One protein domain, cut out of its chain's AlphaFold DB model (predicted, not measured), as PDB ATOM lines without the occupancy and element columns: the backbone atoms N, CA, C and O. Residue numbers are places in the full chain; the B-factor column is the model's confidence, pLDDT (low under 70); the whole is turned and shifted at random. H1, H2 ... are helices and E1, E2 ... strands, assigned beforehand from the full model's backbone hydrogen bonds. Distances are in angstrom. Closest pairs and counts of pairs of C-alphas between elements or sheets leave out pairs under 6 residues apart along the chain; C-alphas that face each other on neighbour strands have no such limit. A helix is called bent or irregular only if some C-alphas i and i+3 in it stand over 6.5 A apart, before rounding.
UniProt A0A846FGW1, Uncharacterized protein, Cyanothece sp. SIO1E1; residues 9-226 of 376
ATOM      1  N   PRO A   9     -84.410  13.595 -13.760       45.31
ATOM      2  CA  PRO A   9     -85.465  13.270 -14.731       45.31
ATOM      3  C   PRO A   9     -86.840  13.925 -14.483       45.31
ATOM      4  O   PRO A   9     -87.694  13.879 -15.362       45.31
ATOM      5  N   LEU A  10     -87.091  14.559 -13.328       51.66
ATOM      6  CA  LEU A  10     -88.328  15.334 -13.114       51.66
ATOM      7  C   LEU A  10     -88.274  16.738 -13.736       51.66
ATOM      8  O   LEU A  10     -89.318  17.384 -13.851       51.66
ATOM      9  N   ILE A  11     -87.083  17.202 -14.130       55.28
ATOM     10  CA  ILE A  11     -86.870  18.511 -14.755       55.28
ATOM     11  C   ILE A  11     -87.476  18.519 -16.175       55.28
ATOM     12  O   ILE A  11     -88.199  19.451 -16.518       55.28
ATOM     13  N   MET A  12     -87.326  17.433 -16.943       50.69
ATOM     14  CA  MET A  12     -87.718  17.359 -18.363       50.69
ATOM     15  C   MET A  12     -89.223  17.319 -18.671       50.69
ATOM     16  O   MET A  12     -89.602  17.501 -19.818       50.69
ATOM     17  N   GLN A  13     -90.123  17.089 -17.710       57.56
ATOM     18  CA  GLN A  13     -91.564  16.976 -18.019       57.56
ATOM     19  C   GLN A  13     -92.318  18.313 -17.981       57.56
ATOM     20  O   GLN A  13     -93.551  18.341 -17.939       57.56
ATOM     21  N   ARG A  14     -91.608  19.442 -17.909       73.19
ATOM     22  CA  ARG A  14     -92.223  20.724 -17.564       73.19
ATOM     23  C   ARG A  14     -91.851  21.798 -18.567       73.19
ATOM     24  O   ARG A  14     -90.692  22.130 -18.730       73.19
ATOM     25  N   HIS A  15     -92.873  22.412 -19.150       84.94
ATOM     26  CA  HIS A  15     -92.747  23.747 -19.711       84.94
ATOM     27  C   HIS A  15     -92.932  24.786 -18.598       84.94
ATOM     28  O   HIS A  15     -94.046  24.911 -18.072       84.94
ATOM     29  N   ASN A  16     -91.875  25.498 -18.225       87.75
ATOM     30  CA  ASN A  16     -91.893  26.512 -17.180       87.75
ATOM     31  C   ASN A  16     -91.011  27.714 -17.545       87.75
ATOM     32  O   ASN A  16     -89.901  27.553 -18.041       87.75
ATOM     33  N   GLU A  17     -91.492  28.909 -17.221       92.00
ATOM     34  CA  GLU A  17     -90.706  30.141 -17.228       92.00
ATOM     35  C   GLU A  17     -90.927  30.819 -15.875       92.00
ATOM     36  O   GLU A  17     -92.065  31.096 -15.483       92.00
ATOM     37  N   ILE A  18     -89.846  31.030 -15.130       95.19
ATOM     38  CA  ILE A  18     -89.891  31.612 -13.790       95.19
ATOM     39  C   ILE A  18     -88.770  32.628 -13.626       95.19
ATOM     40  O   ILE A  18     -87.623  32.393 -14.002       95.19
ATOM     41  N   THR A  19     -89.114  33.748 -12.999       97.31
ATOM     42  CA  THR A  19     -88.135  34.736 -12.553       97.31
ATOM     43  C   THR A  19     -87.942  34.600 -11.050       97.31
ATOM     44  O   THR A  19     -88.896  34.739 -10.284       97.31
ATOM     45  N   LEU A  20     -86.715  34.318 -10.615       97.94
ATOM     46  CA  LEU A  20     -86.331  34.226  -9.209       97.94
ATOM     47  C   LEU A  20     -85.506  35.451  -8.827       97.94
ATOM     48  O   LEU A  20     -84.557  35.809  -9.514       97.94
ATOM     49  N   ILE A  21     -85.846  36.084  -7.709       98.31
ATOM     50  CA  ILE A  21     -85.176  37.292  -7.224       98.31
ATOM     51  C   ILE A  21     -84.746  37.070  -5.778       98.31
ATOM     52  O   ILE A  21     -85.575  36.738  -4.928       98.31
ATOM     53  N   HIS A  22     -83.462  37.258  -5.476       98.06
ATOM     54  CA  HIS A  22     -82.912  37.000  -4.144       98.06
ATOM     55  C   HIS A  22     -83.180  38.169  -3.184       98.06
ATOM     56  O   HIS A  22     -82.283  38.916  -2.792       98.06
ATOM     57  N   ALA A  23     -84.455  38.363  -2.845       98.06
ATOM     58  CA  ALA A  23     -84.922  39.396  -1.935       98.06
ATOM     59  C   ALA A  23     -86.283  39.040  -1.309       98.06
ATOM     60  O   ALA A  23     -87.023  38.220  -1.858       98.06
ATOM     61  N   PRO A  24     -86.667  39.685  -0.188       98.38
ATOM     62  CA  PRO A  24     -87.978  39.492   0.424       98.38
ATOM     63  C   PRO A  24     -89.126  39.911  -0.499       98.38
ATOM     64  O   PRO A  24     -89.075  40.970  -1.130       98.38
ATOM     65  N   ILE A  25     -90.209  39.133  -0.487       98.31
ATOM     66  CA  ILE A  25     -91.418  39.396  -1.281       98.31
ATOM     67  C   ILE A  25     -92.006  40.790  -1.042       98.31
ATOM     68  O   ILE A  25     -92.517  41.404  -1.970       98.31
ATOM     69  N   GLU A  26     -91.896  41.335   0.172       98.25
ATOM     70  CA  GLU A  26     -92.360  42.689   0.485       98.25
ATOM     71  C   GLU A  26     -91.707  43.751  -0.410       98.25
ATOM     72  O   GLU A  26     -92.392  44.659  -0.881       98.25
ATOM     73  N   LEU A  27     -90.396  43.628  -0.642       97.50
ATOM     74  CA  LEU A  27     -89.634  44.558  -1.472       97.50
ATOM     75  C   LEU A  27     -90.032  44.410  -2.942       97.50
ATOM     76  O   LEU A  27     -90.308  45.409  -3.604       97.50
ATOM     77  N   ILE A  28     -90.105  43.167  -3.426       98.06
ATOM     78  CA  ILE A  28     -90.427  42.866  -4.826       98.06
ATOM     79  C   ILE A  28     -91.841  43.323  -5.168       98.06
ATOM     80  O   ILE A  28     -92.040  44.066  -6.127       98.06
ATOM     81  N   SER A  29     -92.826  42.951  -4.354       97.06
ATOM     82  CA  SER A  29     -94.205  43.355  -4.595       97.06
ATOM     83  C   SER A  29     -94.388  44.870  -4.508       97.06
ATOM     84  O   SER A  29     -95.155  45.424  -5.289       97.06
ATOM     85  N   ALA A  30     -93.679  45.565  -3.609       96.75
ATOM     86  CA  ALA A  30     -93.731  47.025  -3.542       96.75
ATOM     87  C   ALA A  30     -93.139  47.690  -4.795       96.75
ATOM     88  O   ALA A  30     -93.684  48.693  -5.252       96.75
ATOM     89  N   ALA A  31     -92.065  47.128  -5.360       96.62
ATOM     90  CA  ALA A  31     -91.457  47.626  -6.593       96.62
ATOM     91  C   ALA A  31     -92.362  47.411  -7.817       96.62
ATOM     92  O   ALA A  31     -92.440  48.282  -8.679       96.62
ATOM     93  N   LEU A  32     -93.082  46.285  -7.873       96.75
ATOM     94  CA  LEU A  32     -93.948  45.936  -9.004       96.75
ATOM     95  C   LEU A  32     -95.372  46.497  -8.907       96.75
ATOM     96  O   LEU A  32     -96.029  46.662  -9.931       96.75
ATOM     97  N   ALA A  33     -95.867  46.814  -7.706       96.81
ATOM     98  CA  ALA A  33     -97.227  47.319  -7.509       96.81
ATOM     99  C   ALA A  33     -97.592  48.542  -8.383       96.81
ATOM    100  O   ALA A  33     -98.720  48.571  -8.873       96.81
ATOM    101  N   PRO A  34     -96.697  49.520  -8.650       96.50
ATOM    102  CA  PRO A  34     -96.994  50.636  -9.551       96.50
ATOM    103  C   PRO A  34     -97.261  50.240 -11.011       96.50
ATOM    104  O   PRO A  34     -97.868  51.025 -11.734       96.50
ATOM    105  N   LEU A  35     -96.813  49.056 -11.451       94.44
ATOM    106  CA  LEU A  35     -97.069  48.527 -12.798       94.44
ATOM    107  C   LEU A  35     -98.439  47.839 -12.905       94.44
ATOM    108  O   LEU A  35     -98.910  47.532 -14.002       94.44
ATOM    109  N   ALA A  36     -99.069  47.546 -11.766       95.88
ATOM    110  CA  ALA A  36    -100.307  46.796 -11.714       95.88
ATOM    111  C   ALA A  36    -101.530  47.723 -11.745       95.88
ATOM    112  O   ALA A  36    -101.625  48.698 -11.001       95.88
ATOM    113  N   VAL A  37    -102.520  47.354 -12.555       96.50
ATOM    114  CA  VAL A  37    -103.873  47.928 -12.511       96.50
ATOM    115  C   VAL A  37    -104.602  47.467 -11.247       96.50
ATOM    116  O   VAL A  37    -105.370  48.220 -10.650       96.50
ATOM    117  N   GLU A  38    -104.349  46.231 -10.818       97.38
ATOM    118  CA  GLU A  38    -104.855  45.677  -9.565       97.38
ATOM    119  C   GLU A  38    -103.729  44.928  -8.854       97.38
ATOM    120  O   GLU A  38    -103.118  44.023  -9.416       97.38
ATOM    121  N   TYR A  39    -103.482  45.283  -7.596       97.88
ATOM    122  CA  TYR A  39    -102.519  44.607  -6.734       97.88
ATOM    123  C   TYR A  39    -103.231  44.070  -5.494       97.88
ATOM    124  O   TYR A  39    -103.917  44.810  -4.784       97.88
ATOM    125  N   LYS A  40    -103.071  42.773  -5.225       98.38
ATOM    126  CA  LYS A  40    -103.643  42.110  -4.052       98.38
ATOM    127  C   LYS A  40    -102.576  41.347  -3.283       98.38
ATOM    128  O   LYS A  40    -101.835  40.544  -3.840       98.38
ATOM    129  N   VAL A  41    -102.562  41.581  -1.976       98.44
ATOM    130  CA  VAL A  41    -101.619  40.980  -1.030       98.44
ATOM    131  C   VAL A  41    -102.172  39.691  -0.443       98.44
ATOM    132  O   VAL A  41    -103.334  39.657  -0.019       98.44
ATOM    133  N   ASP A  42    -101.309  38.681  -0.334       98.12
ATOM    134  CA  ASP A  42    -101.571  37.426   0.376       98.12
ATOM    135  C   ASP A  42    -102.883  36.768  -0.080       98.12
ATOM    136  O   ASP A  42    -103.881  36.713   0.638       98.12
ATOM    137  N   VAL A  43    -102.938  36.395  -1.354       98.19
ATOM    138  CA  VAL A  43    -104.177  36.041  -2.046       98.19
ATOM    139  C   VAL A  43    -104.653  34.614  -1.813       98.19
ATOM    140  O   VAL A  43    -105.779  34.320  -2.200       98.19
ATOM    141  N   ILE A  44    -103.887  33.732  -1.160       97.38
ATOM    142  CA  ILE A  44    -104.350  32.362  -0.876       97.38
ATOM    143  C   ILE A  44    -105.674  32.402  -0.094       97.38
ATOM    144  O   ILE A  44    -105.791  33.042   0.947       97.38
ATOM    145  N   GLY A  45    -106.698  31.723  -0.617       96.69
ATOM    146  CA  GLY A  45    -108.047  31.704  -0.045       96.69
ATOM    147  C   GLY A  45    -108.914  32.923  -0.389       96.69
ATOM    148  O   GLY A  45    -110.081  32.957  -0.001       96.69
ATOM    149  N   LYS A  46    -108.393  33.906  -1.134       98.00
ATOM    150  CA  LYS A  46    -109.113  35.124  -1.545       98.00
ATOM    151  C   LYS A  46    -109.593  35.039  -2.994       98.00
ATOM    152  O   LYS A  46    -109.113  34.232  -3.790       98.00
ATOM    153  N   GLN A  47    -110.553  35.898  -3.339       97.69
ATOM    154  CA  GLN A  47    -111.012  36.075  -4.716       97.69
ATOM    155  C   GLN A  47    -110.188  37.130  -5.457       97.69
ATOM    156  O   GLN A  47    -109.946  38.237  -4.957       97.69
ATOM    157  N   ILE A  48    -109.818  36.808  -6.690       97.50
ATOM    158  CA  ILE A  48    -109.184  37.722  -7.641       97.50
ATOM    159  C   ILE A  48    -110.017  37.804  -8.916       97.50
ATOM    160  O   ILE A  48    -110.776  36.882  -9.225       97.50
ATOM    161  N   THR A  49    -109.853  38.896  -9.655       96.69
ATOM    162  CA  THR A  49    -110.343  39.019 -11.027       96.69
ATOM    163  C   THR A  49    -109.171  38.719 -11.946       96.69
ATOM    164  O   THR A  49    -108.160  39.407 -11.877       96.69
ATOM    165  N   VAL A  50    -109.274  37.681 -12.775       94.50
ATOM    166  CA  VAL A  50    -108.198  37.315 -13.704       94.50
ATOM    167  C   VAL A  50    -108.086  38.392 -14.783       94.50
ATOM    168  O   VAL A  50    -109.057  38.639 -15.491       94.50
ATOM    169  N   SER A  51    -106.928  39.035 -14.901       93.62
ATOM    170  CA  SER A  51    -106.573  39.917 -16.022       93.62
ATOM    171  C   SER A  51    -106.071  39.121 -17.234       93.62
ATOM    172  O   SER A  51    -105.735  37.947 -17.107       93.62
ATOM    173  N   GLN A  52    -105.999  39.758 -18.405       90.69
ATOM    174  CA  GLN A  52    -105.347  39.184 -19.591       90.69
ATOM    175  C   GLN A  52    -103.847  38.984 -19.362       90.69
ATOM    176  O   GLN A  52    -103.303  37.973 -19.788       90.69
ATOM    177  N   VAL A  53    -103.201  39.923 -18.665       92.88
ATOM    178  CA  VAL A  53    -101.802  39.814 -18.243       92.88
ATOM    179  C   VAL A  53    -101.741  39.928 -16.733       92.88
ATOM    180  O   VAL A  53    -102.257  40.881 -16.140       92.88
ATOM    181  N   PHE A  54    -101.159  38.924 -16.090       95.38
ATOM    182  CA  PHE A  54    -101.032  38.883 -14.645       95.38
ATOM    183  C   PHE A  54     -99.799  38.115 -14.189       95.38
ATOM    184  O   PHE A  54     -99.294  37.233 -14.880       95.38
ATOM    185  N   ALA A  55     -99.370  38.420 -12.970       96.38
ATOM    186  CA  ALA A  55     -98.310  37.713 -12.278       96.38
ATOM    187  C   ALA A  55     -98.781  37.228 -10.904       96.38
ATOM    188  O   ALA A  55     -99.523  37.924 -10.203       96.38
ATOM    189  N   PHE A  56     -98.287  36.062 -10.497       97.56
ATOM    190  CA  PHE A  56     -98.212  35.688  -9.089       97.56
ATOM    191  C   PHE A  56     -96.787  35.895  -8.593       97.56
ATOM    192  O   PHE A  56     -95.849  35.358  -9.175       97.56
ATOM    193  N   VAL A  57     -96.632  36.644  -7.503       98.31
ATOM    194  CA  VAL A  57     -95.346  36.831  -6.816       98.31
ATOM    195  C   VAL A  57     -95.416  36.048  -5.520       98.31
ATOM    196  O   VAL A  57     -96.358  36.221  -4.753       98.31
ATOM    197  N   PHE A  58     -94.466  35.161  -5.257       98.31
ATOM    198  CA  PHE A  58     -94.535  34.271  -4.104       98.31
ATOM    199  C   PHE A  58     -93.171  34.070  -3.454       98.31
ATOM    200  O   PHE A  58     -92.133  34.178  -4.096       98.31
ATOM    201  N   GLN A  59     -93.174  33.731  -2.169       98.38
ATOM    202  CA  GLN A  59     -91.976  33.281  -1.462       98.38
ATOM    203  C   GLN A  59     -92.316  32.028  -0.659       98.38
ATOM    204  O   GLN A  59     -93.340  31.985   0.030       98.38
ATOM    205  N   LEU A  60     -91.482  30.996  -0.769       97.25
ATOM    206  CA  LEU A  60     -91.636  29.746  -0.023       97.25
ATOM    207  C   LEU A  60     -91.133  29.909   1.417       97.25
ATOM    208  O   LEU A  60     -90.224  30.695   1.691       97.25
ATOM    209  N   VAL A  61     -91.712  29.157   2.352       96.88
ATOM    210  CA  VAL A  61     -91.200  29.094   3.727       96.88
ATOM    211  C   VAL A  61     -89.799  28.479   3.710       96.88
ATOM    212  O   VAL A  61     -89.591  27.407   3.152       96.88
ATOM    213  N   GLY A  62     -88.834  29.159   4.336       95.38
ATOM    214  CA  GLY A  62     -87.447  28.693   4.422       95.38
ATOM    215  C   GLY A  62     -86.570  29.009   3.206       95.38
ATOM    216  O   GLY A  62     -85.433  28.546   3.178       95.38
ATOM    217  N   HIS A  63     -87.063  29.796   2.243       95.00
ATOM    218  CA  HIS A  63     -86.293  30.244   1.081       95.00
ATOM    219  C   HIS A  63     -86.197  31.773   1.018       95.00
ATOM    220  O   HIS A  63     -87.182  32.478   1.241       95.00
ATOM    221  N   ASP A  64     -85.016  32.270   0.648       97.06
ATOM    222  CA  ASP A  64     -84.737  33.708   0.513       97.06
ATOM    223  C   ASP A  64     -85.100  34.258  -0.876       97.06
ATOM    224  O   ASP A  64     -85.231  35.468  -1.061       97.06
ATOM    225  N   TRP A  65     -85.337  33.367  -1.839       98.25
ATOM    226  CA  TRP A  65     -85.747  33.712  -3.194       98.25
ATOM    227  C   TRP A  65     -87.257  33.966  -3.278       98.25
ATOM    228  O   TRP A  65     -88.071  33.162  -2.817       98.25
ATOM    229  N   THR A  66     -87.625  35.084  -3.898       98.50
ATOM    230  CA  THR A  66     -88.993  35.392  -4.324       98.50
ATOM    231  C   THR A  66     -89.148  34.982  -5.783       98.50
ATOM    232  O   THR A  66     -88.360  35.402  -6.625       98.50
ATOM    233  N   GLY A  67     -90.153  34.164  -6.085       97.69
ATOM    234  CA  GLY A  67     -90.485  33.745  -7.442       97.69
ATOM    235  C   GLY A  67     -91.600  34.588  -8.053       97.69
ATOM    236  O   GLY A  67     -92.512  35.033  -7.352       97.69
ATOM    237  N   ILE A  68     -91.544  34.773  -9.368       97.50
ATOM    238  CA  ILE A  68     -92.586  35.414 -10.169       97.50
ATOM    239  C   ILE A  68     -93.027  34.452 -11.268       97.50
ATOM    240  O   ILE A  68     -92.211  34.006 -12.071       97.50
ATOM    241  N   LEU A  69     -94.328  34.161 -11.301       95.50
ATOM    242  CA  LEU A  69     -94.982  33.376 -12.347       95.50
ATOM    243  C   LEU A  69     -95.866  34.302 -13.168       95.50
ATOM    244  O   LEU A  69     -96.921  34.730 -12.690       95.50
ATOM    245  N   LEU A  70     -95.449  34.588 -14.395       93.94
ATOM    246  CA  LEU A  70     -96.278  35.296 -15.362       93.94
ATOM    247  C   LEU A  70     -97.214  34.323 -16.062       93.94
ATOM    248  O   LEU A  70     -96.918  33.134 -16.225       93.94
ATOM    249  N   ASN A  71     -98.391  34.811 -16.441       90.25
ATOM    250  CA  ASN A  71     -99.277  34.010 -17.258       90.25
ATOM    251  C   ASN A  71     -98.653  33.775 -18.639       90.25
ATOM    252  O   ASN A  71     -98.050  34.661 -19.237       90.25
ATOM    253  N   TYR A  72     -98.795  32.537 -19.104       74.44
ATOM    254  CA  TYR A  72     -98.154  32.018 -20.307       74.44
ATOM    255  C   TYR A  72     -98.351  32.924 -21.533       74.44
ATOM    256  O   TYR A  72     -99.468  33.388 -21.774       74.44
ATOM    257  N   GLY A  73     -97.286  33.113 -22.317       75.25
ATOM    258  CA  GLY A  73     -97.318  33.783 -23.622       75.25
ATOM    259  C   GLY A  73     -96.997  35.281 -23.625       75.25
ATOM    260  O   GLY A  73     -96.930  35.864 -24.700       75.25
ATOM    261  N   VAL A  74     -96.787  35.907 -22.464       68.56
ATOM    262  CA  VAL A  74     -96.449  37.346 -22.382       68.56
ATOM    263  C   VAL A  74     -94.941  37.584 -22.185       68.56
ATOM    264  O   VAL A  74     -94.465  38.706 -22.339       68.56
ATOM    265  N   GLY A  75     -94.171  36.535 -21.866       76.94
ATOM    266  CA  GLY A  75     -92.762  36.659 -21.477       76.94
ATOM    267  C   GLY A  75     -92.575  37.551 -20.242       76.94
ATOM    268  O   GLY A  75     -93.536  38.039 -19.646       76.94
ATOM    269  N   ASN A  76     -91.325  37.789 -19.839       79.25
ATOM    270  CA  ASN A  76     -90.994  38.638 -18.682       79.25
ATOM    271  C   ASN A  76     -91.053  40.152 -18.948       79.25
ATOM    272  O   ASN A  76     -90.895  40.968 -18.036       79.25
ATOM    273  N   GLU A  77     -91.319  40.550 -20.182       84.62
ATOM    274  CA  GLU A  77     -91.208  41.926 -20.663       84.62
ATOM    275  C   GLU A  77     -91.983  42.986 -19.872       84.62
ATOM    276  O   GLU A  77     -91.408  44.052 -19.638       84.62
ATOM    277  N   PRO A  78     -93.226  42.745 -19.396       85.31
ATOM    278  CA  PRO A  78     -93.968  43.789 -18.692       85.31
ATOM    279  C   PRO A  78     -93.290  44.244 -17.394       85.31
ATOM    280  O   PRO A  78     -93.496  45.370 -16.949       85.31
ATOM    281  N   ILE A  79     -92.515  43.359 -16.760       91.44
ATOM    282  CA  ILE A  79     -91.896  43.612 -15.453       91.44
ATOM    283  C   ILE A  79     -90.379  43.769 -15.540       91.44
ATOM    284  O   ILE A  79     -89.774  44.342 -14.635       91.44
ATOM    285  N   PHE A  80     -89.760  43.290 -16.621       92.88
ATOM    286  CA  PHE A  80     -88.311  43.185 -16.731       92.88
ATOM    287  C   PHE A  80     -87.558  44.509 -16.508       92.88
ATOM    288  O   PHE A  80     -86.627  44.509 -15.700       92.88
ATOM    289  N   PRO A  81     -87.967  45.662 -17.081       94.25
ATOM    290  CA  PRO A  81     -87.266  46.927 -16.844       94.25
ATOM    291  C   PRO A  81     -87.226  47.337 -15.366       94.25
ATOM    292  O   PRO A  81     -86.225  47.871 -14.886       94.25
ATOM    293  N   GLU A  82     -88.306  47.070 -14.627       95.25
ATOM    294  CA  GLU A  82     -88.386  47.373 -13.200       95.25
ATOM    295  C   GLU A  82     -87.501  46.429 -12.381       95.25
ATOM    296  O   GLU A  82     -86.825  46.867 -11.451       95.25
ATOM    297  N   LEU A  83     -87.438  45.154 -12.765       95.31
ATOM    298  CA  LEU A  83     -86.563  44.174 -12.130       95.31
ATOM    299  C   LEU A  83     -85.078  44.496 -12.343       95.31
ATOM    300  O   LEU A  83     -84.315  44.494 -11.378       95.31
ATOM    301  N   ILE A  84     -84.676  44.856 -13.565       96.44
ATOM    302  CA  ILE A  84     -83.311  45.315 -13.864       96.44
ATOM    303  C   ILE A  84     -82.962  46.552 -13.038       96.44
ATOM    304  O   ILE A  84     -81.912  46.597 -12.394       96.44
ATOM    305  N   ARG A  85     -83.870  47.537 -12.986       96.81
ATOM    306  CA  ARG A  85     -83.687  48.738 -12.163       96.81
ATOM    307  C   ARG A  85     -83.492  48.384 -10.689       96.81
ATOM    308  O   ARG A  85     -82.616  48.953 -10.041       96.81
ATOM    309  N   LEU A  86     -84.295  47.461 -10.162       95.56
ATOM    310  CA  LEU A  86     -84.198  47.018  -8.776       95.56
ATOM    311  C   LEU A  86     -82.867  46.303  -8.502       95.56
ATOM    312  O   LEU A  86     -82.224  46.600  -7.494       95.56
ATOM    313  N   SER A  87     -82.433  45.421  -9.408       97.31
ATOM    314  CA  SER A  87     -81.132  44.746  -9.327       97.31
ATOM    315  C   SER A  87     -79.985  45.755  -9.282       97.31
ATOM    316  O   SER A  87     -79.173  45.692  -8.363       97.31
ATOM    317  N   ALA A  88     -79.978  46.742 -10.182       97.31
ATOM    318  CA  ALA A  88     -78.958  47.791 -10.234       97.31
ATOM    319  C   ALA A  88     -78.919  48.675  -8.980       97.31
ATOM    320  O   ALA A  88     -77.854  49.096  -8.535       97.31
ATOM    321  N   GLN A  89     -80.077  48.985  -8.395       97.31
ATOM    322  CA  GLN A  89     -80.153  49.880  -7.236       97.31
ATOM    323  C   GLN A  89     -79.791  49.206  -5.913       97.31
ATOM    324  O   GLN A  89     -79.358  49.889  -4.987       97.31
ATOM    325  N   GLN A  90     -80.040  47.903  -5.797       96.88
ATOM    326  CA  GLN A  90     -79.968  47.177  -4.527       96.88
ATOM    327  C   GLN A  90     -78.952  46.029  -4.547       96.88
ATOM    328  O   GLN A  90     -78.845  45.307  -3.557       96.88
ATOM    329  N   SER A  91     -78.240  45.838  -5.660       96.81
ATOM    330  CA  SER A  91     -77.331  44.709  -5.875       96.81
ATOM    331  C   SER A  91     -78.008  43.358  -5.625       96.81
ATOM    332  O   SER A  91     -77.448  42.464  -4.989       96.81
ATOM    333  N   ILE A  92     -79.255  43.224  -6.089       97.31
ATOM    334  CA  ILE A  92     -80.067  42.016  -5.905       97.31
ATOM    335  C   ILE A  92     -79.867  41.079  -7.105       97.31
ATOM    336  O   ILE A  92     -80.158  41.486  -8.233       97.31
ATOM    337  N   PRO A  93     -79.432  39.824  -6.887       98.19
ATOM    338  CA  PRO A  93     -79.384  38.808  -7.932       98.19
ATOM    339  C   PRO A  93     -80.771  38.451  -8.470       98.19
ATOM    340  O   PRO A  93     -81.721  38.269  -7.697       98.19
ATOM    341  N   ILE A  94     -80.861  38.284  -9.787       98.31
ATOM    342  CA  ILE A  94     -82.051  37.784 -10.483       98.31
ATOM    343  C   ILE A  94     -81.642  36.602 -11.356       98.31
ATOM    344  O   ILE A  94     -80.623  36.664 -12.037       98.31
ATOM    345  N   ILE A  95     -82.444  35.543 -11.347       98.12
ATOM    346  CA  ILE A  95     -82.340  34.421 -12.276       98.12
ATOM    347  C   ILE A  95     -83.599  34.423 -13.135       98.12
ATOM    348  O   ILE A  95     -84.704  34.284 -12.606       98.12
ATOM    349  N   LEU A  96     -83.436  34.565 -14.444       96.88
ATOM    350  CA  LEU A  96     -84.475  34.204 -15.405       96.88
ATOM    351  C   LEU A  96     -84.237  32.749 -15.778       96.88
ATOM    352  O   LEU A  96     -83.141  32.425 -16.226       96.88
ATOM    353  N   TYR A  97     -85.214  31.876 -15.569       96.31
ATOM    354  CA  TYR A  97     -85.092  30.454 -15.875       96.31
ATOM    355  C   TYR A  97     -86.206  30.016 -16.817       96.31
ATOM    356  O   TYR A  97     -87.380  30.316 -16.581       96.31
ATOM    357  N   LYS A  98     -85.826  29.286 -17.867       94.50
ATOM    358  CA  LYS A  98     -86.730  28.726 -18.866       94.50
ATOM    359  C   LYS A  98     -86.416  27.248 -19.059       94.50
ATOM    360  O   LYS A  98     -85.259  26.857 -19.190       94.50
ATOM    361  N   ILE A  99     -87.467  26.447 -19.121       93.50
ATOM    362  CA  ILE A  99     -87.408  25.059 -19.555       93.50
ATOM    363  C   ILE A  99     -88.657  24.729 -20.363       93.50
ATOM    364  O   ILE A  99     -89.761  25.143 -20.011       93.50
ATOM    365  N   SER A 100     -88.497  23.996 -21.456       91.44
ATOM    366  CA  SER A 100     -89.587  23.590 -22.332       91.44
ATOM    367  C   SER A 100     -89.394  22.141 -22.727       91.44
ATOM    368  O   SER A 100     -88.429  21.794 -23.388       91.44
ATOM    369  N   ASN A 101     -90.344  21.291 -22.354       86.50
ATOM    370  CA  ASN A 101     -90.342  19.900 -22.789       86.50
ATOM    371  C   ASN A 101     -90.809  19.743 -24.243       86.50
ATOM    372  O   ASN A 101     -90.432  18.786 -24.899       86.50
ATOM    373  N   THR A 102     -91.640  20.664 -24.740       86.44
ATOM    374  CA  THR A 102     -92.145  20.626 -26.120       86.44
ATOM    375  C   THR A 102     -91.060  20.968 -27.138       86.44
ATOM    376  O   THR A 102     -91.066  20.408 -28.225       86.44
ATOM    377  N   SER A 103     -90.162  21.892 -26.791       87.50
ATOM    378  CA  SER A 103     -89.043  22.307 -27.647       87.50
ATOM    379  C   SER A 103     -87.685  21.807 -27.150       87.50
ATOM    380  O   SER A 103     -86.664  22.228 -27.663       87.50
ATOM    381  N   GLU A 104     -87.668  20.926 -26.143       90.38
ATOM    382  CA  GLU A 104     -86.439  20.389 -25.534       90.38
ATOM    383  C   GLU A 104     -85.413  21.475 -25.149       90.38
ATOM    384  O   GLU A 104     -84.202  21.276 -25.227       90.38
ATOM    385  N   GLU A 105     -85.906  22.638 -24.717       93.88
ATOM    386  CA  GLU A 105     -85.082  23.785 -24.344       93.88
ATOM    387  C   GLU A 105     -84.846  23.839 -22.838       93.88
ATOM    388  O   GLU A 105     -85.760  23.621 -22.035       93.88
ATOM    389  N   ILE A 106     -83.649  24.261 -22.443       95.75
ATOM    390  CA  ILE A 106     -83.329  24.632 -21.069       95.75
ATOM    391  C   ILE A 106     -82.324  25.781 -21.057       95.75
ATOM    392  O   ILE A 106     -81.343  25.790 -21.800       95.75
ATOM    393  N   GLY A 107     -82.547  26.772 -20.201       96.44
ATOM    394  CA  GLY A 107     -81.635  27.899 -20.107       96.44
ATOM    395  C   GLY A 107     -81.889  28.808 -18.923       96.44
ATOM    396  O   GLY A 107     -82.957  28.794 -18.306       96.44
ATOM    397  N   TYR A 108     -80.887  29.619 -18.609       97.81
ATOM    398  CA  TYR A 108     -80.992  30.651 -17.595       97.81
ATOM    399  C   TYR A 108     -80.182  31.898 -17.949       97.81
ATOM    400  O   TYR A 108     -79.223  31.857 -18.718       97.81
ATOM    401  N   GLN A 109     -80.555  33.011 -17.325       98.12
ATOM    402  CA  GLN A 109     -79.756  34.229 -17.262       98.12
ATOM    403  C   GLN A 109     -79.613  34.656 -15.804       98.12
ATOM    404  O   GLN A 109     -80.613  34.787 -15.094       98.12
ATOM    405  N   LEU A 110     -78.380  34.882 -15.358       98.25
ATOM    406  CA  LEU A 110     -78.062  35.474 -14.066       98.25
ATOM    407  C   LEU A 110     -77.767  36.959 -14.259       98.25
ATOM    408  O   LEU A 110     -76.822  37.337 -14.950       98.25
ATOM    409  N   ILE A 111     -78.549  37.796 -13.590       98.31
ATOM    410  CA  ILE A 111     -78.391  39.246 -13.596       98.31
ATOM    411  C   ILE A 111     -77.909  39.698 -12.221       98.31
ATOM    412  O   ILE A 111     -78.459  39.293 -11.190       98.31
ATOM    413  N   ARG A 112     -76.890  40.557 -12.200       97.75
ATOM    414  CA  ARG A 112     -76.376  41.218 -10.996       97.75
ATOM    415  C   ARG A 112     -76.091  42.675 -11.308       97.75
ATOM    416  O   ARG A 112     -75.570  42.986 -12.369       97.75
ATOM    417  N   ASP A 113     -76.462  43.555 -10.384       97.31
ATOM    418  CA  ASP A 113     -76.272  45.001 -10.531       97.31
ATOM    419  C   ASP A 113     -76.883  45.577 -11.829       97.31
ATOM    420  O   ASP A 113     -76.481  46.632 -12.309       97.31
ATOM    421  N   GLY A 114     -77.918  44.913 -12.361       96.56
ATOM    422  CA  GLY A 114     -78.588  45.281 -13.610       96.56
ATOM    423  C   GLY A 114     -77.952  44.733 -14.893       96.56
ATOM    424  O   GLY A 114     -78.561  44.883 -15.949       96.56
ATOM    425  N   ASP A 115     -76.804  44.058 -14.810       97.38
ATOM    426  CA  ASP A 115     -76.098  43.475 -15.953       97.38
ATOM    427  C   ASP A 115     -76.252  41.946 -15.983       97.38
ATOM    428  O   ASP A 115     -76.292  41.289 -14.939       97.38
ATOM    429  N   ILE A 116     -76.332  41.360 -17.184       97.44
ATOM    430  CA  ILE A 116     -76.283  39.902 -17.367       97.44
ATOM    431  C   ILE A 116     -74.830  39.464 -17.188       97.44
ATOM    432  O   ILE A 116     -73.985  39.790 -18.016       97.44
ATOM    433  N   VAL A 117     -74.556  38.724 -16.115       98.19
ATOM    434  CA  VAL A 117     -73.206  38.235 -15.777       98.19
ATOM    435  C   VAL A 117     -72.995  36.772 -16.164       98.19
ATOM    436  O   VAL A 117     -71.865  36.296 -16.190       98.19
ATOM    437  N   GLU A 118     -74.071  36.034 -16.437       98.38
ATOM    438  CA  GLU A 118     -74.008  34.675 -16.972       98.38
ATOM    439  C   GLU A 118     -75.280  34.365 -17.773       98.38
ATOM    440  O   GLU A 118     -76.384  34.658 -17.314       98.38
ATOM    441  N   SER A 119     -75.133  33.771 -18.956       98.06
ATOM    442  CA  SER A 119     -76.214  33.226 -19.777       98.06
ATOM    443  C   SER A 119     -75.866  31.806 -20.217       98.06
ATOM    444  O   SER A 119     -74.724  31.497 -20.556       98.06
ATOM    445  N   PHE A 120     -76.863  30.931 -20.196       98.12
ATOM    446  CA  PHE A 120     -76.768  29.567 -20.694       98.12
ATOM    447  C   PHE A 120     -78.067  29.206 -21.405       98.12
ATOM    448  O   PHE A 120     -79.150  29.444 -20.866       98.12
ATOM    449  N   PHE A 121     -77.965  28.608 -22.587       97.56
ATOM    450  CA  PHE A 121     -79.109  28.114 -23.340       97.56
ATOM    451  C   PHE A 121     -78.728  26.872 -24.151       97.56
ATOM    452  O   PHE A 121     -77.717  26.856 -24.862       97.56
ATOM    453  N   ALA A 122     -79.557  25.839 -24.049       96.56
ATOM    454  CA  ALA A 122     -79.442  24.595 -24.789       96.56
ATOM    455  C   ALA A 122     -80.809  24.158 -25.333       96.56
ATOM    456  O   ALA A 122     -81.840  24.420 -24.713       96.56
ATOM    457  N   GLU A 123     -80.783  23.473 -26.471       95.12
ATOM    458  CA  GLU A 123     -81.938  22.913 -27.178       95.12
ATOM    459  C   GLU A 123     -81.556  21.514 -27.677       95.12
ATOM    460  O   GLU A 123     -80.451  21.347 -28.196       95.12
ATOM    461  N   GLU A 124     -82.415  20.509 -27.480       89.44
ATOM    462  CA  GLU A 124     -82.144  19.106 -27.858       89.44
ATOM    463  C   GLU A 124     -80.776  18.612 -27.329       89.44
ATOM    464  O   GLU A 124     -79.959  18.043 -28.057       89.44
ATOM    465  N   GLU A 125     -80.466  18.923 -26.062       87.38
ATOM    466  CA  GLU A 125     -79.176  18.637 -25.394       87.38
ATOM    467  C   GLU A 125     -77.941  19.317 -26.018       87.38
ATOM    468  O   GLU A 125     -76.811  19.143 -25.553       87.38
ATOM    469  N   LYS A 126     -78.128  20.147 -27.045       93.75
ATOM    470  CA  LYS A 126     -77.062  20.895 -27.696       93.75
ATOM    471  C   LYS A 126     -76.984  22.302 -27.127       93.75
ATOM    472  O   LYS A 126     -77.932  23.078 -27.184       93.75
ATOM    473  N   ILE A 127     -75.804  22.661 -26.639       95.81
ATOM    474  CA  ILE A 127     -75.537  24.013 -26.146       95.81
ATOM    475  C   ILE A 127     -75.517  24.973 -27.336       95.81
ATOM    476  O   ILE A 127     -74.717  24.825 -28.264       95.81
ATOM    477  N   ILE A 128     -76.413  25.952 -27.290       96.06
ATOM    478  CA  ILE A 128     -76.549  27.002 -28.297       96.06
ATOM    479  C   ILE A 128     -75.775  28.243 -27.852       96.06
ATOM    480  O   ILE A 128     -75.063  28.850 -28.651       96.06
ATOM    481  N   GLU A 129     -75.868  28.589 -26.565       96.56
ATOM    482  CA  GLU A 129     -75.225  29.763 -25.986       96.56
ATOM    483  C   GLU A 129     -74.674  29.453 -24.591       96.56
ATOM    484  O   GLU A 129     -75.360  28.878 -23.745       96.56
ATOM    485  N   PHE A 130     -73.443  29.888 -24.333       97.62
ATOM    486  CA  PHE A 130     -72.917  30.022 -22.981       97.62
ATOM    487  C   PHE A 130     -71.972  31.221 -22.908       97.62
ATOM    488  O   PHE A 130     -71.013  31.314 -23.679       97.62
ATOM    489  N   ASN A 131     -72.231  32.122 -21.969       97.81
ATOM    490  CA  ASN A 131     -71.364  33.241 -21.636       97.81
ATOM    491  C   ASN A 131     -71.355  33.423 -20.117       97.81
ATOM    492  O   ASN A 131     -72.411  33.391 -19.492       97.81
ATOM    493  N   SER A 132     -70.189  33.615 -19.504       97.81
ATOM    494  CA  SER A 132     -70.085  33.779 -18.053       97.81
ATOM    495  C   SER A 132     -68.908  34.659 -17.658       97.81
ATOM    496  O   SER A 132     -67.767  34.390 -18.026       97.81
ATOM    497  N   ASP A 133     -69.183  35.654 -16.816       97.62
ATOM    498  CA  ASP A 133     -68.172  36.431 -16.098       97.62
ATOM    499  C   ASP A 133     -67.735  35.736 -14.797       97.62
ATOM    500  O   ASP A 133     -66.734  36.110 -14.177       97.62
ATOM    501  N   THR A 134     -68.493  34.732 -14.342       94.50
ATOM    502  CA  THR A 134     -68.281  34.060 -13.051       94.50
ATOM    503  C   THR A 134     -67.609  32.697 -13.155       94.50
ATOM    504  O   THR A 134     -67.013  32.239 -12.177       94.50
ATOM    505  N   LYS A 135     -67.668  32.050 -14.321       96.31
ATOM    506  CA  LYS A 135     -67.096  30.729 -14.583       96.31
ATOM    507  C   LYS A 135     -66.068  30.837 -15.703       96.31
ATOM    508  O   LYS A 135     -66.325  31.418 -16.745       96.31
ATOM    509  N   ASN A 136     -64.906  30.229 -15.493       97.00
ATOM    510  CA  ASN A 136     -63.866  30.115 -16.513       97.00
ATOM    511  C   ASN A 136     -63.879  28.696 -17.094       97.00
ATOM    512  O   ASN A 136     -62.997  27.902 -16.770       97.00
ATOM    513  N   ILE A 137     -64.925  28.386 -17.861       97.12
ATOM    514  CA  ILE A 137     -65.112  27.104 -18.556       97.12
ATOM    515  C   ILE A 137     -65.538  27.358 -20.005       97.12
ATOM    516  O   ILE A 137     -66.143  28.391 -20.296       97.12
ATOM    517  N   THR A 138     -65.241  26.430 -20.907       96.06
ATOM    518  CA  THR A 138     -65.715  26.463 -22.297       96.06
ATOM    519  C   THR A 138     -66.971  25.610 -22.484       96.06
ATOM    520  O   THR A 138     -67.320  24.799 -21.629       96.06
ATOM    521  N   ILE A 139     -67.654  25.773 -23.623       96.19
ATOM    522  CA  ILE A 139     -68.832  24.963 -23.979       96.19
ATOM    523  C   ILE A 139     -68.483  23.468 -24.011       96.19
ATOM    524  O   ILE A 139     -69.280  22.646 -23.581       96.19
ATOM    525  N   GLU A 140     -67.281  23.103 -24.464       96.06
ATOM    526  CA  GLU A 140     -66.823  21.708 -24.531       96.06
ATOM    527  C   GLU A 140     -66.552  21.084 -23.154       96.06
ATOM    528  O   GLU A 140     -66.470  19.862 -23.036       96.06
ATOM    529  N   GLU A 141     -66.376  21.912 -22.121       96.94
ATOM    530  CA  GLU A 141     -66.209  21.470 -20.735       96.94
ATOM    531  C   GLU A 141     -67.555  21.286 -20.017       96.94
ATOM    532  O   GLU A 141     -67.599  20.684 -18.940       96.94
ATOM    533  N   ILE A 142     -68.653  21.774 -20.606       96.25
ATOM    534  CA  ILE A 142     -70.005  21.535 -20.111       96.25
ATOM    535  C   ILE A 142     -70.416  20.121 -20.538       96.25
ATOM    536  O   ILE A 142     -70.451  19.793 -21.721       96.25
ATOM    537  N   GLY A 143     -70.676  19.271 -19.543       95.12
ATOM    538  CA  GLY A 143     -71.146  17.903 -19.744       95.12
ATOM    539  C   GLY A 143     -72.646  17.857 -20.028       95.12
ATOM    540  O   GLY A 143     -73.142  18.496 -20.948       95.12
ATOM    541  N   ASP A 144     -73.374  17.091 -19.218       94.06
ATOM    542  CA  ASP A 144     -74.831  17.037 -19.300       94.06
ATOM    543  C   ASP A 144     -75.453  18.415 -18.992       94.06
ATOM    544  O   ASP A 144     -75.138  19.050 -17.978       94.06
ATOM    545  N   VAL A 145     -76.323  18.893 -19.887       94.75
ATOM    546  CA  VAL A 145     -76.916  20.237 -19.796       94.75
ATOM    547  C   VAL A 145     -77.836  20.382 -18.582       94.75
ATOM    548  O   VAL A 145     -77.903  21.458 -17.985       94.75
ATOM    549  N   TYR A 146     -78.504  19.307 -18.161       90.88
ATOM    550  CA  TYR A 146     -79.403  19.322 -17.010       90.88
ATOM    551  C   TYR A 146     -78.618  19.327 -15.702       90.88
ATOM    552  O   TYR A 146     -78.938  20.109 -14.806       90.88
ATOM    553  N   ASP A 147     -77.563  18.518 -15.603       93.06
ATOM    554  CA  ASP A 147     -76.636  18.530 -14.472       93.06
ATOM    555  C   ASP A 147     -75.944  19.889 -14.344       93.06
ATOM    556  O   ASP A 147     -75.746  20.381 -13.226       93.06
ATOM    557  N   PHE A 148     -75.614  20.532 -15.469       95.94
ATOM    558  CA  PHE A 148     -75.029  21.870 -15.479       95.94
ATOM    559  C   PHE A 148     -75.981  22.911 -14.881       95.94
ATOM    560  O   PHE A 148     -75.615  23.609 -13.929       95.94
ATOM    561  N   VAL A 149     -77.227  22.972 -15.367       95.62
ATOM    562  CA  VAL A 149     -78.246  23.885 -14.824       95.62
ATOM    563  C   VAL A 149     -78.572  23.548 -13.369       95.62
ATOM    564  O   VAL A 149     -78.661  24.442 -12.528       95.62
ATOM    565  N   TYR A 150     -78.694  22.270 -13.020       93.50
ATOM    566  CA  TYR A 150     -78.935  21.850 -11.643       93.50
ATOM    567  C   TYR A 150     -77.811  22.306 -10.701       93.50
ATOM    568  O   TYR A 150     -78.078  22.859  -9.629       93.50
ATOM    569  N   THR A 151     -76.555  22.144 -11.122       95.12
ATOM    570  CA  THR A 151     -75.382  22.612 -10.373       95.12
ATOM    571  C   THR A 151     -75.415  24.127 -10.193       95.12
ATOM    572  O   THR A 151     -75.193  24.607  -9.081       95.12
ATOM    573  N   PHE A 152     -75.773  24.883 -11.236       96.88
ATOM    574  CA  PHE A 152     -75.961  26.333 -11.142       96.88
ATOM    575  C   PHE A 152     -76.983  26.716 -10.055       96.88
ATOM    576  O   PHE A 152     -76.692  27.561  -9.208       96.88
ATOM    577  N   PHE A 153     -78.149  26.062 -10.002       96.44
ATOM    578  CA  PHE A 153     -79.155  26.339  -8.965       96.44
ATOM    579  C   PHE A 153     -78.647  26.044  -7.546       96.44
ATOM    580  O   PHE A 153     -78.911  26.831  -6.631       96.44
ATOM    581  N   ILE A 154     -77.882  24.960  -7.356       95.25
ATOM    582  CA  ILE A 154     -77.232  24.653  -6.070       95.25
ATOM    583  C   ILE A 154     -76.259  25.768  -5.678       95.25
ATOM    584  O   ILE A 154     -76.292  26.236  -4.540       95.25
ATOM    585  N   GLU A 155     -75.407  26.208  -6.605       96.12
ATOM    586  CA  GLU A 155     -74.425  27.270  -6.364       96.12
ATOM    587  C   GLU A 155     -75.091  28.596  -5.977       96.12
ATOM    588  O   GLU A 155     -74.589  29.303  -5.102       96.12
ATOM    589  N   GLN A 156     -76.238  28.919  -6.583       96.69
ATOM    590  CA  GLN A 156     -77.016  30.111  -6.232       96.69
ATOM    591  C   GLN A 156     -77.881  29.925  -4.971       96.69
ATOM    592  O   GLN A 156     -78.541  30.874  -4.540       96.69
ATOM    593  N   ASN A 157     -77.914  28.725  -4.375       96.44
ATOM    594  CA  ASN A 157     -78.867  28.355  -3.322       96.44
ATOM    595  C   ASN A 157     -80.319  28.715  -3.716       96.44
ATOM    596  O   ASN A 157     -81.106  29.218  -2.909       96.44
ATOM    597  N   ALA A 158     -80.639  28.530  -4.995       96.12
ATOM    598  CA  ALA A 158     -81.932  28.823  -5.590       96.12
ATOM    599  C   ALA A 158     -82.765  27.543  -5.705       96.12
ATOM    600  O   ALA A 158     -82.241  26.431  -5.727       96.12
ATOM    601  N   PHE A 159     -84.085  27.696  -5.778       92.75
ATOM    602  CA  PHE A 159     -85.002  26.568  -5.902       92.75
ATOM    603  C   PHE A 159     -86.166  26.931  -6.820       92.75
ATOM    604  O   PHE A 159     -86.942  27.833  -6.501       92.75
ATOM    605  N   ASP A 160     -86.296  26.212  -7.936       92.50
ATOM    606  CA  ASP A 160     -87.510  26.228  -8.748       92.50
ATOM    607  C   ASP A 160     -88.477  25.136  -8.248       92.50
ATOM    608  O   ASP A 160     -88.188  23.943  -8.386       92.50
ATOM    609  N   PRO A 161     -89.646  25.496  -7.685       90.06
ATOM    610  CA  PRO A 161     -90.663  24.514  -7.311       90.06
ATOM    611  C   PRO A 161     -91.371  23.876  -8.526       90.06
ATOM    612  O   PRO A 161     -92.179  22.957  -8.356       90.06
ATOM    613  N   GLY A 162     -91.103  24.361  -9.744       89.62
ATOM    614  CA  GLY A 162     -91.731  23.953 -10.996       89.62
ATOM    615  C   GLY A 162     -93.229  24.239 -11.017       89.62
ATOM    616  O   GLY A 162     -94.035  23.398 -11.422       89.62
ATOM    617  N   LEU A 163     -93.600  25.413 -10.508       91.00
ATOM    618  CA  LEU A 163     -94.968  25.923 -10.502       91.00
ATOM    619  C   LEU A 163     -95.196  26.763 -11.755       91.00
ATOM    620  O   LEU A 163     -94.342  27.561 -12.112       91.00
ATOM    621  N   LYS A 164     -96.383  26.659 -12.356       90.94
ATOM    622  CA  LYS A 164     -96.843  27.572 -13.415       90.94
ATOM    623  C   LYS A 164     -97.824  28.587 -12.837       90.94
ATOM    624  O   LYS A 164     -98.464  28.297 -11.828       90.94
ATOM    625  N   ALA A 165     -98.059  29.719 -13.501       89.75
ATOM    626  CA  ALA A 165     -99.044  30.712 -13.038       89.75
ATOM    627  C   ALA A 165    -100.445  30.113 -12.773       89.75
ATOM    628  O   ALA A 165    -101.149  30.524 -11.850       89.75
ATOM    629  N   GLY A 166    -100.827  29.076 -13.526       90.50
ATOM    630  CA  GLY A 166    -102.109  28.379 -13.392       90.50
ATOM    631  C   GLY A 166    -102.237  27.534 -12.124       90.50
ATOM    632  O   GLY A 166    -103.346  27.152 -11.765       90.50
ATOM    633  N   TYR A 167    -101.133  27.279 -11.418       92.00
ATOM    634  CA  TYR A 167    -101.089  26.519 -10.169       92.00
ATOM    635  C   TYR A 167    -102.062  27.053  -9.110       92.00
ATOM    636  O   TYR A 167    -102.781  26.289  -8.458       92.00
ATOM    637  N   PHE A 168    -102.102  28.379  -8.978       94.38
ATOM    638  CA  PHE A 168    -102.905  29.093  -7.993       94.38
ATOM    639  C   PHE A 168    -104.383  29.218  -8.387       94.38
ATOM    640  O   PHE A 168    -105.200  29.675  -7.583       94.38
ATOM    641  N   LEU A 169    -104.741  28.823  -9.611       93.12
ATOM    642  CA  LEU A 169    -106.082  28.956 -10.166       93.12
ATOM    643  C   LEU A 169    -106.865  27.627 -10.065       93.12
ATOM    644  O   LEU A 169    -106.282  26.541 -10.100       93.12
ATOM    645  N   PRO A 170    -108.200  27.671  -9.905       86.50
ATOM    646  CA  PRO A 170    -109.010  26.474  -9.680       86.50
ATOM    647  C   PRO A 170    -109.199  25.630 -10.950       86.50
ATOM    648  O   PRO A 170    -109.878  26.053 -11.882       86.50
ATOM    649  N   ARG A 171    -108.695  24.389 -10.949       79.81
ATOM    650  CA  ARG A 171    -108.878  23.412 -12.043       79.81
ATOM    651  C   ARG A 171    -110.367  23.204 -12.367       79.81
ATOM    652  O   ARG A 171    -111.188  23.099 -11.457       79.81
ATOM    653  N   LYS A 172    -110.720  23.167 -13.658       67.88
ATOM    654  CA  LYS A 172    -112.119  23.152 -14.129       67.88
ATOM    655  C   LYS A 172    -112.797  21.777 -14.000       67.88
ATOM    656  O   LYS A 172    -114.018  21.716 -14.029       67.88
ATOM    657  N   ASP A 173    -112.020  20.712 -13.841       64.69
ATOM    658  CA  ASP A 173    -112.439  19.327 -14.101       64.69
ATOM    659  C   ASP A 173    -111.628  18.273 -13.316       64.69
ATOM    660  O   ASP A 173    -111.736  17.082 -13.576       64.69
ATOM    661  N   GLY A 174    -110.794  18.679 -12.352       58.84
ATOM    662  CA  GLY A 174    -109.931  17.749 -11.606       58.84
ATOM    663  C   GLY A 174    -108.747  17.183 -12.407       58.84
ATOM    664  O   GLY A 174    -107.803  16.677 -11.797       58.84
ATOM    665  N   LEU A 175    -108.743  17.349 -13.733       57.59
ATOM    666  CA  LEU A 175    -107.607  17.076 -14.606       57.59
ATOM    667  C   LEU A 175    -106.503  18.113 -14.373       57.59
ATOM    668  O   LEU A 175    -106.738  19.207 -13.844       57.59
ATOM    669  N   GLU A 176    -105.259  17.738 -14.675       55.12
ATOM    670  CA  GLU A 176    -104.131  18.664 -14.596       55.12
ATOM    671  C   GLU A 176    -104.434  19.933 -15.381       55.12
ATOM    672  O   GLU A 176    -105.115  19.891 -16.403       55.12
ATOM    673  N   SER A 177    -104.020  21.077 -14.832       51.59
ATOM    674  CA  SER A 177    -104.426  22.384 -15.331       51.59
ATOM    675  C   SER A 177    -104.155  22.482 -16.828       51.59
ATOM    676  O   SER A 177    -103.010  22.691 -17.229       51.59
ATOM    677  N   LYS A 178    -105.220  22.404 -17.637       55.34
ATOM    678  CA  LYS A 178    -105.220  23.034 -18.954       55.34
ATOM    679  C   LYS A 178    -104.709  24.461 -18.758       55.34
ATOM    680  O   LYS A 178    -105.019  25.104 -17.749       55.34
ATOM    681  N   GLU A 179    -103.855  24.879 -19.677       65.19
ATOM    682  CA  GLU A 179    -103.076  26.112 -19.654       65.19
ATOM    683  C   GLU A 179    -103.838  27.341 -19.123       65.19
ATOM    684  O   GLU A 179    -105.069  27.449 -19.207       65.19
ATOM    685  N   CYS A 180    -103.088  28.320 -18.597       65.75
ATOM    686  CA  CYS A 180    -103.643  29.595 -18.117       65.75
ATOM    687  C   CYS A 180    -104.511  30.301 -19.167       65.75
ATOM    688  O   CYS A 180    -105.435  31.024 -18.792       65.75
ATOM    689  N   SER A 181    -104.243  30.047 -20.452       67.56
ATOM    690  CA  SER A 181    -105.005  30.520 -21.613       67.56
ATOM    691  C   SER A 181    -106.509  30.216 -21.520       67.56
ATOM    692  O   SER A 181    -107.329  30.926 -22.096       67.56
ATOM    693  N   SER A 182    -106.913  29.221 -20.724       75.62
ATOM    694  CA  SER A 182    -108.321  28.855 -20.528       75.62
ATOM    695  C   SER A 182    -109.136  29.818 -19.642       75.62
ATOM    696  O   SER A 182    -110.375  29.730 -19.609       75.62
ATOM    697  N   TYR A 183    -108.499  30.742 -18.910       82.69
ATOM    698  CA  TYR A 183    -109.204  31.723 -18.080       82.69
ATOM    699  C   TYR A 183    -109.461  33.016 -18.849       82.69
ATOM    700  O   TYR A 183    -108.552  33.783 -19.142       82.69
ATOM    701  N   LYS A 184    -110.740  33.300 -19.116       86.00
ATOM    702  CA  LYS A 184    -111.160  34.575 -19.704       86.00
ATOM    703  C   LYS A 184    -110.872  35.732 -18.741       86.00
ATOM    704  O   LYS A 184    -111.243  35.652 -17.566       86.00
ATOM    705  N   SER A 185    -110.289  36.809 -19.269       91.56
ATOM    706  CA  SER A 185    -110.134  38.081 -18.556       91.56
ATOM    707  C   SER A 185    -111.476  38.551 -17.968       91.56
ATOM    708  O   SER A 185    -112.540  38.329 -18.551       91.56
ATOM    709  N   GLY A 186    -111.442  39.143 -16.776       93.75
ATOM    710  CA  GLY A 186    -112.613  39.575 -16.008       93.75
ATOM    711  C   GLY A 186    -113.285  38.475 -15.177       93.75
ATOM    712  O   GLY A 186    -114.168  38.770 -14.368       93.75
ATOM    713  N   LYS A 187    -112.890  37.203 -15.323       93.94
ATOM    714  CA  LYS A 187    -113.455  36.109 -14.523       93.94
ATOM    715  C   LYS A 187    -112.986  36.198 -13.071       93.94
ATOM    716  O   LYS A 187    -111.788  36.260 -12.805       93.94
ATOM    717  N   GLN A 188    -113.922  36.110 -12.126       96.19
ATOM    718  CA  GLN A 188    -113.584  35.971 -10.711       96.19
ATOM    719  C   GLN A 188    -113.257  34.519 -10.356       96.19
ATOM    720  O   GLN A 188    -113.993  33.593 -10.710       96.19
ATOM    721  N   VAL A 189    -112.152  34.317  -9.644       95.19
ATOM    722  CA  VAL A 189    -111.670  32.998  -9.214       95.19
ATOM    723  C   VAL A 189    -111.147  33.060  -7.783       95.19
ATOM    724  O   VAL A 189    -110.636  34.089  -7.346       95.19
ATOM    725  N   HIS A 190    -111.273  31.956  -7.044       95.75
ATOM    726  CA  HIS A 190    -110.624  31.817  -5.739       95.75
ATOM    727  C   HIS A 190    -109.217  31.270  -5.927       95.75
ATOM    728  O   HIS A 190    -109.054  30.200  -6.516       95.75
ATOM    729  N   VAL A 191    -108.236  31.969  -5.374       96.25
ATOM    730  CA  VAL A 191    -106.849  31.517  -5.353       96.25
ATOM    731  C   VAL A 191    -106.694  30.404  -4.322       96.25
ATOM    732  O   VAL A 191    -107.153  30.530  -3.184       96.25
ATOM    733  N   ARG A 192    -106.055  29.299  -4.712       95.31
ATOM    734  CA  ARG A 192    -105.878  28.115  -3.859       95.31
ATOM    735  C   ARG A 192    -104.462  27.569  -3.964       95.31
ATOM    736  O   ARG A 192    -103.869  27.579  -5.033       95.31
ATOM    737  N   ASN A 193    -103.958  27.035  -2.856       94.81
ATOM    738  CA  ASN A 193    -102.793  26.159  -2.853       94.81
ATOM    739  C   ASN A 193    -103.296  24.720  -3.041       94.81
ATOM    740  O   ASN A 193    -103.709  24.074  -2.081       94.81
ATOM    741  N   ASN A 194    -103.351  24.261  -4.291       88.31
ATOM    742  CA  ASN A 194    -103.893  22.939  -4.623       88.31
ATOM    743  C   ASN A 194    -102.888  21.797  -4.382       88.31
ATOM    744  O   ASN A 194    -103.254  20.631  -4.517       88.31
ATOM    745  N   GLY A 195    -101.635  22.122  -4.053       89.38
ATOM    746  CA  GLY A 195    -100.530  21.176  -4.117       89.38
ATOM    747  C   GLY A 195    -100.117  20.827  -5.551       89.38
ATOM    748  O   GLY A 195    -100.821  21.084  -6.528       89.38
ATOM    749  N   VAL A 196     -98.913  20.285  -5.675       84.12
ATOM    750  CA  VAL A 196     -98.356  19.701  -6.890       84.12
ATOM    751  C   VAL A 196     -98.574  18.200  -6.805       84.12
ATOM    752  O   VAL A 196     -98.159  17.556  -5.839       84.12
ATOM    753  N   ASN A 197     -99.231  17.644  -7.816       81.06
ATOM    754  CA  ASN A 197     -99.332  16.201  -7.947       81.06
ATOM    755  C   ASN A 197     -97.989  15.679  -8.454       81.06
ATOM    756  O   ASN A 197     -97.493  16.122  -9.486       81.06
ATOM    757  N   LEU A 198     -97.413  14.739  -7.727       77.81
ATOM    758  CA  LEU A 198     -96.310  13.915  -8.172       77.81
ATOM    759  C   LEU A 198     -96.873  12.525  -8.450       77.81
ATOM    760  O   LEU A 198     -97.306  11.820  -7.535       77.81
ATOM    761  N   TYR A 199     -96.865  12.143  -9.718       73.75
ATOM    762  CA  TYR A 199     -97.185  10.788 -10.133       73.75
ATOM    763  C   TYR A 199     -95.893   9.985 -10.071       73.75
ATOM    764  O   TYR A 199     -95.032  10.100 -10.934       73.75
ATOM    765  N   ILE A 200     -95.725   9.208  -9.003       74.19
ATOM    766  CA  ILE A 200     -94.562   8.316  -8.875       74.19
ATOM    767  C   ILE A 200     -94.747   7.105  -9.808       74.19
ATOM    768  O   ILE A 200     -93.774   6.493 -10.237       74.19
ATOM    769  N   ARG A 201     -96.006   6.766 -10.115       64.31
ATOM    770  CA  ARG A 201     -96.469   5.718 -11.040       64.31
ATOM    771  C   ARG A 201     -97.818   6.144 -11.639       64.31
ATOM    772  O   ARG A 201     -98.448   7.012 -11.023       64.31
ATOM    773  N   PRO A 202     -98.308   5.518 -12.729       69.19
ATOM    774  CA  PRO A 202     -99.568   5.896 -13.387       69.19
ATOM    775  C   PRO A 202    -100.763   6.062 -12.436       69.19
ATOM    776  O   PRO A 202    -101.648   6.875 -12.680       69.19
ATOM    777  N   HIS A 203    -100.753   5.351 -11.302       64.31
ATOM    778  CA  HIS A 203    -101.853   5.349 -10.333       64.31
ATOM    779  C   HIS A 203    -101.455   5.794  -8.919       64.31
ATOM    780  O   HIS A 203    -102.297   5.862  -8.034       64.31
ATOM    781  N   HIS A 204    -100.182   6.120  -8.665       73.19
ATOM    782  CA  HIS A 204     -99.748   6.554  -7.334       73.19
ATOM    783  C   HIS A 204     -99.530   8.063  -7.305       73.19
ATOM    784  O   HIS A 204     -98.435   8.563  -7.581       73.19
ATOM    785  N   LYS A 205    -100.598   8.774  -6.945       80.94
ATOM    786  CA  LYS A 205    -100.610  10.225  -6.801       80.94
ATOM    787  C   LYS A 205    -100.172  10.624  -5.393       80.94
ATOM    788  O   LYS A 205    -100.902  10.429  -4.424       80.94
ATOM    789  N   VAL A 206     -99.000  11.238  -5.282       83.19
ATOM    790  CA  VAL A 206     -98.589  11.962  -4.073       83.19
ATOM    791  C   VAL A 206     -98.865  13.437  -4.294       83.19
ATOM    792  O   VAL A 206     -98.469  13.992  -5.310       83.19
ATOM    793  N   VAL A 207     -99.533  14.098  -3.354       84.31
ATOM    794  CA  VAL A 207     -99.713  15.552  -3.416       84.31
ATOM    795  C   VAL A 207     -98.693  16.199  -2.491       84.31
ATOM    796  O   VAL A 207     -98.750  16.020  -1.276       84.31
ATOM    797  N   SER A 208     -97.755  16.943  -3.067       86.44
ATOM    798  CA  SER A 208     -96.863  17.825  -2.318       86.44
ATOM    799  C   SER A 208     -97.520  19.193  -2.200       86.44
ATOM    800  O   SER A 208     -97.924  19.759  -3.209       86.44
ATOM    801  N   ILE A 209     -97.654  19.743  -0.997       90.75
ATOM    802  CA  ILE A 209     -98.230  21.076  -0.785       90.75
ATOM    803  C   ILE A 209     -97.094  21.991  -0.324       90.75
ATOM    804  O   ILE A 209     -96.742  21.948   0.854       90.75
ATOM    805  N   PRO A 210     -96.489  22.791  -1.225       92.25
ATOM    806  CA  PRO A 210     -95.484  23.767  -0.839       92.25
ATOM    807  C   PRO A 210     -96.063  24.739   0.187       92.25
ATOM    808  O   PRO A 210     -97.175  25.254   0.021       92.25
ATOM    809  N   GLU A 211     -95.305  25.000   1.246       95.69
ATOM    810  CA  GLU A 211     -95.647  26.041   2.205       95.69
ATOM    811  C   GLU A 211     -95.175  27.391   1.665       95.69
ATOM    812  O   GLU A 211     -93.983  27.619   1.448       95.69
ATOM    813  N   PHE A 212     -96.120  28.303   1.446       97.00
ATOM    814  CA  PHE A 212     -95.827  29.667   1.021       97.00
ATOM    815  C   PHE A 212     -95.802  30.581   2.237       97.00
ATOM    816  O   PHE A 212     -96.741  30.595   3.030       97.00
ATOM    817  N   LYS A 213     -94.751  31.393   2.352       97.56
ATOM    818  CA  LYS A 213     -94.714  32.511   3.295       97.56
ATOM    819  C   LYS A 213     -95.781  33.545   2.924       97.56
ATOM    820  O   LYS A 213     -96.422  34.099   3.811       97.56
ATOM    821  N   ARG A 214     -95.934  33.815   1.622       98.19
ATOM    822  CA  ARG A 214     -96.883  34.784   1.059       98.19
ATOM    823  C   ARG A 214     -97.011  34.582  -0.452       98.19
ATOM    824  O   ARG A 214     -96.042  34.187  -1.102       98.19
ATOM    825  N   VAL A 215     -98.191  34.880  -0.993       98.38
ATOM    826  CA  VAL A 215     -98.465  34.926  -2.439       98.38
ATOM    827  C   VAL A 215     -99.239  36.197  -2.743       98.38
ATOM    828  O   VAL A 215    -100.323  36.389  -2.209       98.38
ATOM    829  N   ASP A 216     -98.718  37.045  -3.612       98.56
ATOM    830  CA  ASP A 216     -99.368  38.256  -4.091       98.56
ATOM    831  C   ASP A 216     -99.837  38.079  -5.541       98.56
ATOM    832  O   ASP A 216     -99.306  37.260  -6.292       98.56
ATOM    833  N   TYR A 217    -100.838  38.864  -5.935       98.25
ATOM    834  CA  TYR A 217    -101.385  38.906  -7.289       98.25
ATOM    835  C   TYR A 217    -101.232  40.304  -7.880       98.25
ATOM    836  O   TYR A 217    -101.585  41.291  -7.225       98.25
ATOM    837  N   LEU A 218    -100.760  40.374  -9.123       97.69
ATOM    838  CA  LEU A 218    -100.667  41.602  -9.904       97.69
ATOM    839  C   LEU A 218    -101.416  41.414 -11.222       97.69
ATOM    840  O   LEU A 218    -101.008  40.601 -12.045       97.69
ATOM    841  N   ALA A 219    -102.482  42.177 -11.445       96.62
ATOM    842  CA  ALA A 219    -103.046  42.381 -12.774       96.62
ATOM    843  C   ALA A 219    -102.258  43.495 -13.458       96.62
ATOM    844  O   ALA A 219    -102.318  44.645 -13.024       96.62
ATOM    845  N   LEU A 220    -101.520  43.166 -14.509       94.62
ATOM    846  CA  LEU A 220    -100.645  44.109 -15.195       94.62
ATOM    847  C   LEU A 220    -101.410  44.791 -16.331       94.62
ATOM    848  O   LEU A 220    -102.247  44.169 -16.990       94.62
ATOM    849  N   SER A 221    -101.129  46.075 -16.558       88.81
ATOM    850  CA  SER A 221    -101.559  46.733 -17.789       88.81
ATOM    851  C   SER A 221    -100.638  46.278 -18.909       88.81
ATOM    852  O   SER A 221     -99.446  46.575 -18.875       88.81
ATOM    853  N   TRP A 222    -101.185  45.586 -19.898       81.00
ATOM    854  CA  TRP A 222    -100.484  45.340 -21.147       81.00
ATOM    855  C   TRP A 222    -101.143  46.168 -22.232       81.00
ATOM    856  O   TRP A 222    -102.316  45.975 -22.550       81.00
ATOM    857  N   ASP A 223    -100.393  47.136 -22.743       79.44
ATOM    858  CA  ASP A 223    -100.777  47.864 -23.936       79.44
ATOM    859  C   ASP A 223    -100.100  47.179 -25.121       79.44
ATOM    860  O   ASP A 223     -98.891  47.312 -25.312       79.44
ATOM    861  N   GLU A 224    -100.874  46.428 -25.906       69.06
ATOM    862  CA  GLU A 224    -100.377  45.766 -27.119       69.06
ATOM    863  C   GLU A 224     -99.768  46.773 -28.111       69.06
ATOM    864  O   GLU A 224     -98.930  46.396 -28.928       69.06
ATOM    865  N   THR A 225    -100.138  48.057 -28.008       71.38
ATOM    866  CA  THR A 225     -99.615  49.140 -28.852       71.38
ATOM    867  C   THR A 225     -98.320  49.764 -28.331       71.38
ATOM    868  O   THR A 225     -97.750  50.632 -28.998       71.38
ATOM    869  N   SER A 226     -97.827  49.341 -27.160       65.12
ATOM    870  CA  SER A 226     -96.548  49.820 -26.636       65.12
ATOM    871  C   SER A 226     -95.410  49.377 -27.561       65.12
ATOM    872  O   SER A 226     -95.295  48.186 -27.827       65.12
TER     873      SER A 226
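What this domain is: This is residues 9 to 226 of the 376 residues of an uncharacterized protein of Cyanothece sp. SIO1E1 (UniProt A0A846FGW1). A long, twisted sheet of nine strands runs through the domain, with H1 and H2 over one face and H3 over the other, in three layers. The hairpin E11 and E12 sticks out from this body as a narrow arm, and the small pair E3 and E10 sits near the end of the sheet where E2 is the edge strand. The printed part has 218 residues, with four named helices and thirteen named strands in the order E1 H1 E2 E3 E4 E5 H2 E6 E7 E8 E9 H3 H4 E10 E11 E12 E13. The large sheet runs E2 - E13 - E4 - E5 - E1 - E6 - E7 - E8 - E9, all antiparallel, and the class is mixed, helices and strands. The whole is compact, with a radius of gyration of the C-alphas of 17.5 A and spans of 50 by 48 by 38 A.

Where its parts are: E1, residues 16 to 21, begins with C-alpha 16 at (-91.893, 26.512, -17.180). H1, residues 25 to 35, is 15.7 A long and is irregular, but only just: C-alphas 31 and 34 are 7.0 A apart. E2 is residues 36 to 40, E3 47 to 49, E4 54 to 60 with 19.6 A, and E5 66 to 70. H2, residues 80 to 90, measures 15.3 A. E6, residues 94 to 100, measures 20.0 A, E7, residues 105 to 112, 23.6 A, E8, residues 115 to 123, 24.1 A, and E9, residues 126 to 132, 17.5 A. E8 bends by 55 degrees at residue 118. H3, residues 145 to 155, is 15.4 A long and begins with C-alpha 145 at (-76.916, 20.237, -19.796). H4, residues 165 to 168, is irregular, but only just: C-alphas 165 and 168 are 6.6 A apart. E10 is residues 188 to 190, E11 196 to 201 and E12 204 to 208. E13, residues 212 to 220, measures 22.2 A and ends with C-alpha 220 at (-100.645, 44.109, -15.195).

How they stand to each other: From edge to edge of the large sheet the strands' lines turn by 88 degrees. Within hydrogen-bond range are N 219 and O 38 for E2 and E13, 2.8 A, N 216 and O 57 for E13 and E4, 2.7 A, N 67 and O 58 for the hairpin E4 and E5, 2.8 A, N 21 and O 66 for E5 and E1, 2.8 A, and N 18 and O 97 for E1 and E6, 2.9 A. E6 E7 E8 E9 form a meander, each strand the antiparallel neighbour of the one before, with N 111 and O 94 at 2.8 A, N 110 and O 118 at 2.8 A, and N 119 and O 131 at 2.8 A. E5, H2, E6 form a split strand-helix-strand unit, two strands running the same way with E1 between them, and its crossover is right-handed. H1 is on the sheet over E4, at a height of 7.9 A, along the strands. H1 and H2 only just touch, with 3 pairs of C-alphas within 8 A, the closest being those of Leu 32 and Glu 82, 7.1 A; they run opposite ways at a steep tilt of 47 degrees. H2 is on the sheet at a height of 7.8 A, and its closest C-alphas to E7 are those of Ser 87 and Arg 112, 6.2 A. H3, on the opposite face from H2, has a height of 9.9 A, and its closest C-alphas to E7 are those of Val 149 and Gly 107, 7.5 A. H4 is on the sheet, only just over E5, on which 3 of its C-alphas fall; the closest C-alphas of the two are those of Ala 165 and Leu 69, 4.9 A. E3 and E10 are antiparallel, with N 48 and O 189 at 2.9 A, and the hairpin E11 and E12 has N 198 and O 206 at 2.7 A; E12 and E13 are apart. Every O i to N i+4 pair is within hydrogen-bond range in H2 and H3, against 5 of 7 in H1; H4 is too short for such a pair, and its one O i to N i+3 pair is not within range.

The domain as a whole: The C-alphas farthest apart are those of Glu 140 and Gln 188, 50.8 A. The printed part has no cut. The links E9 to H3, 12 residues, and H4 to E10, 19 residues, are long. The mean pLDDT of the printed part is 90.3; under 70 are residues 9 to 13, 74, 172 to 181, 201 to 203, 224 and 226.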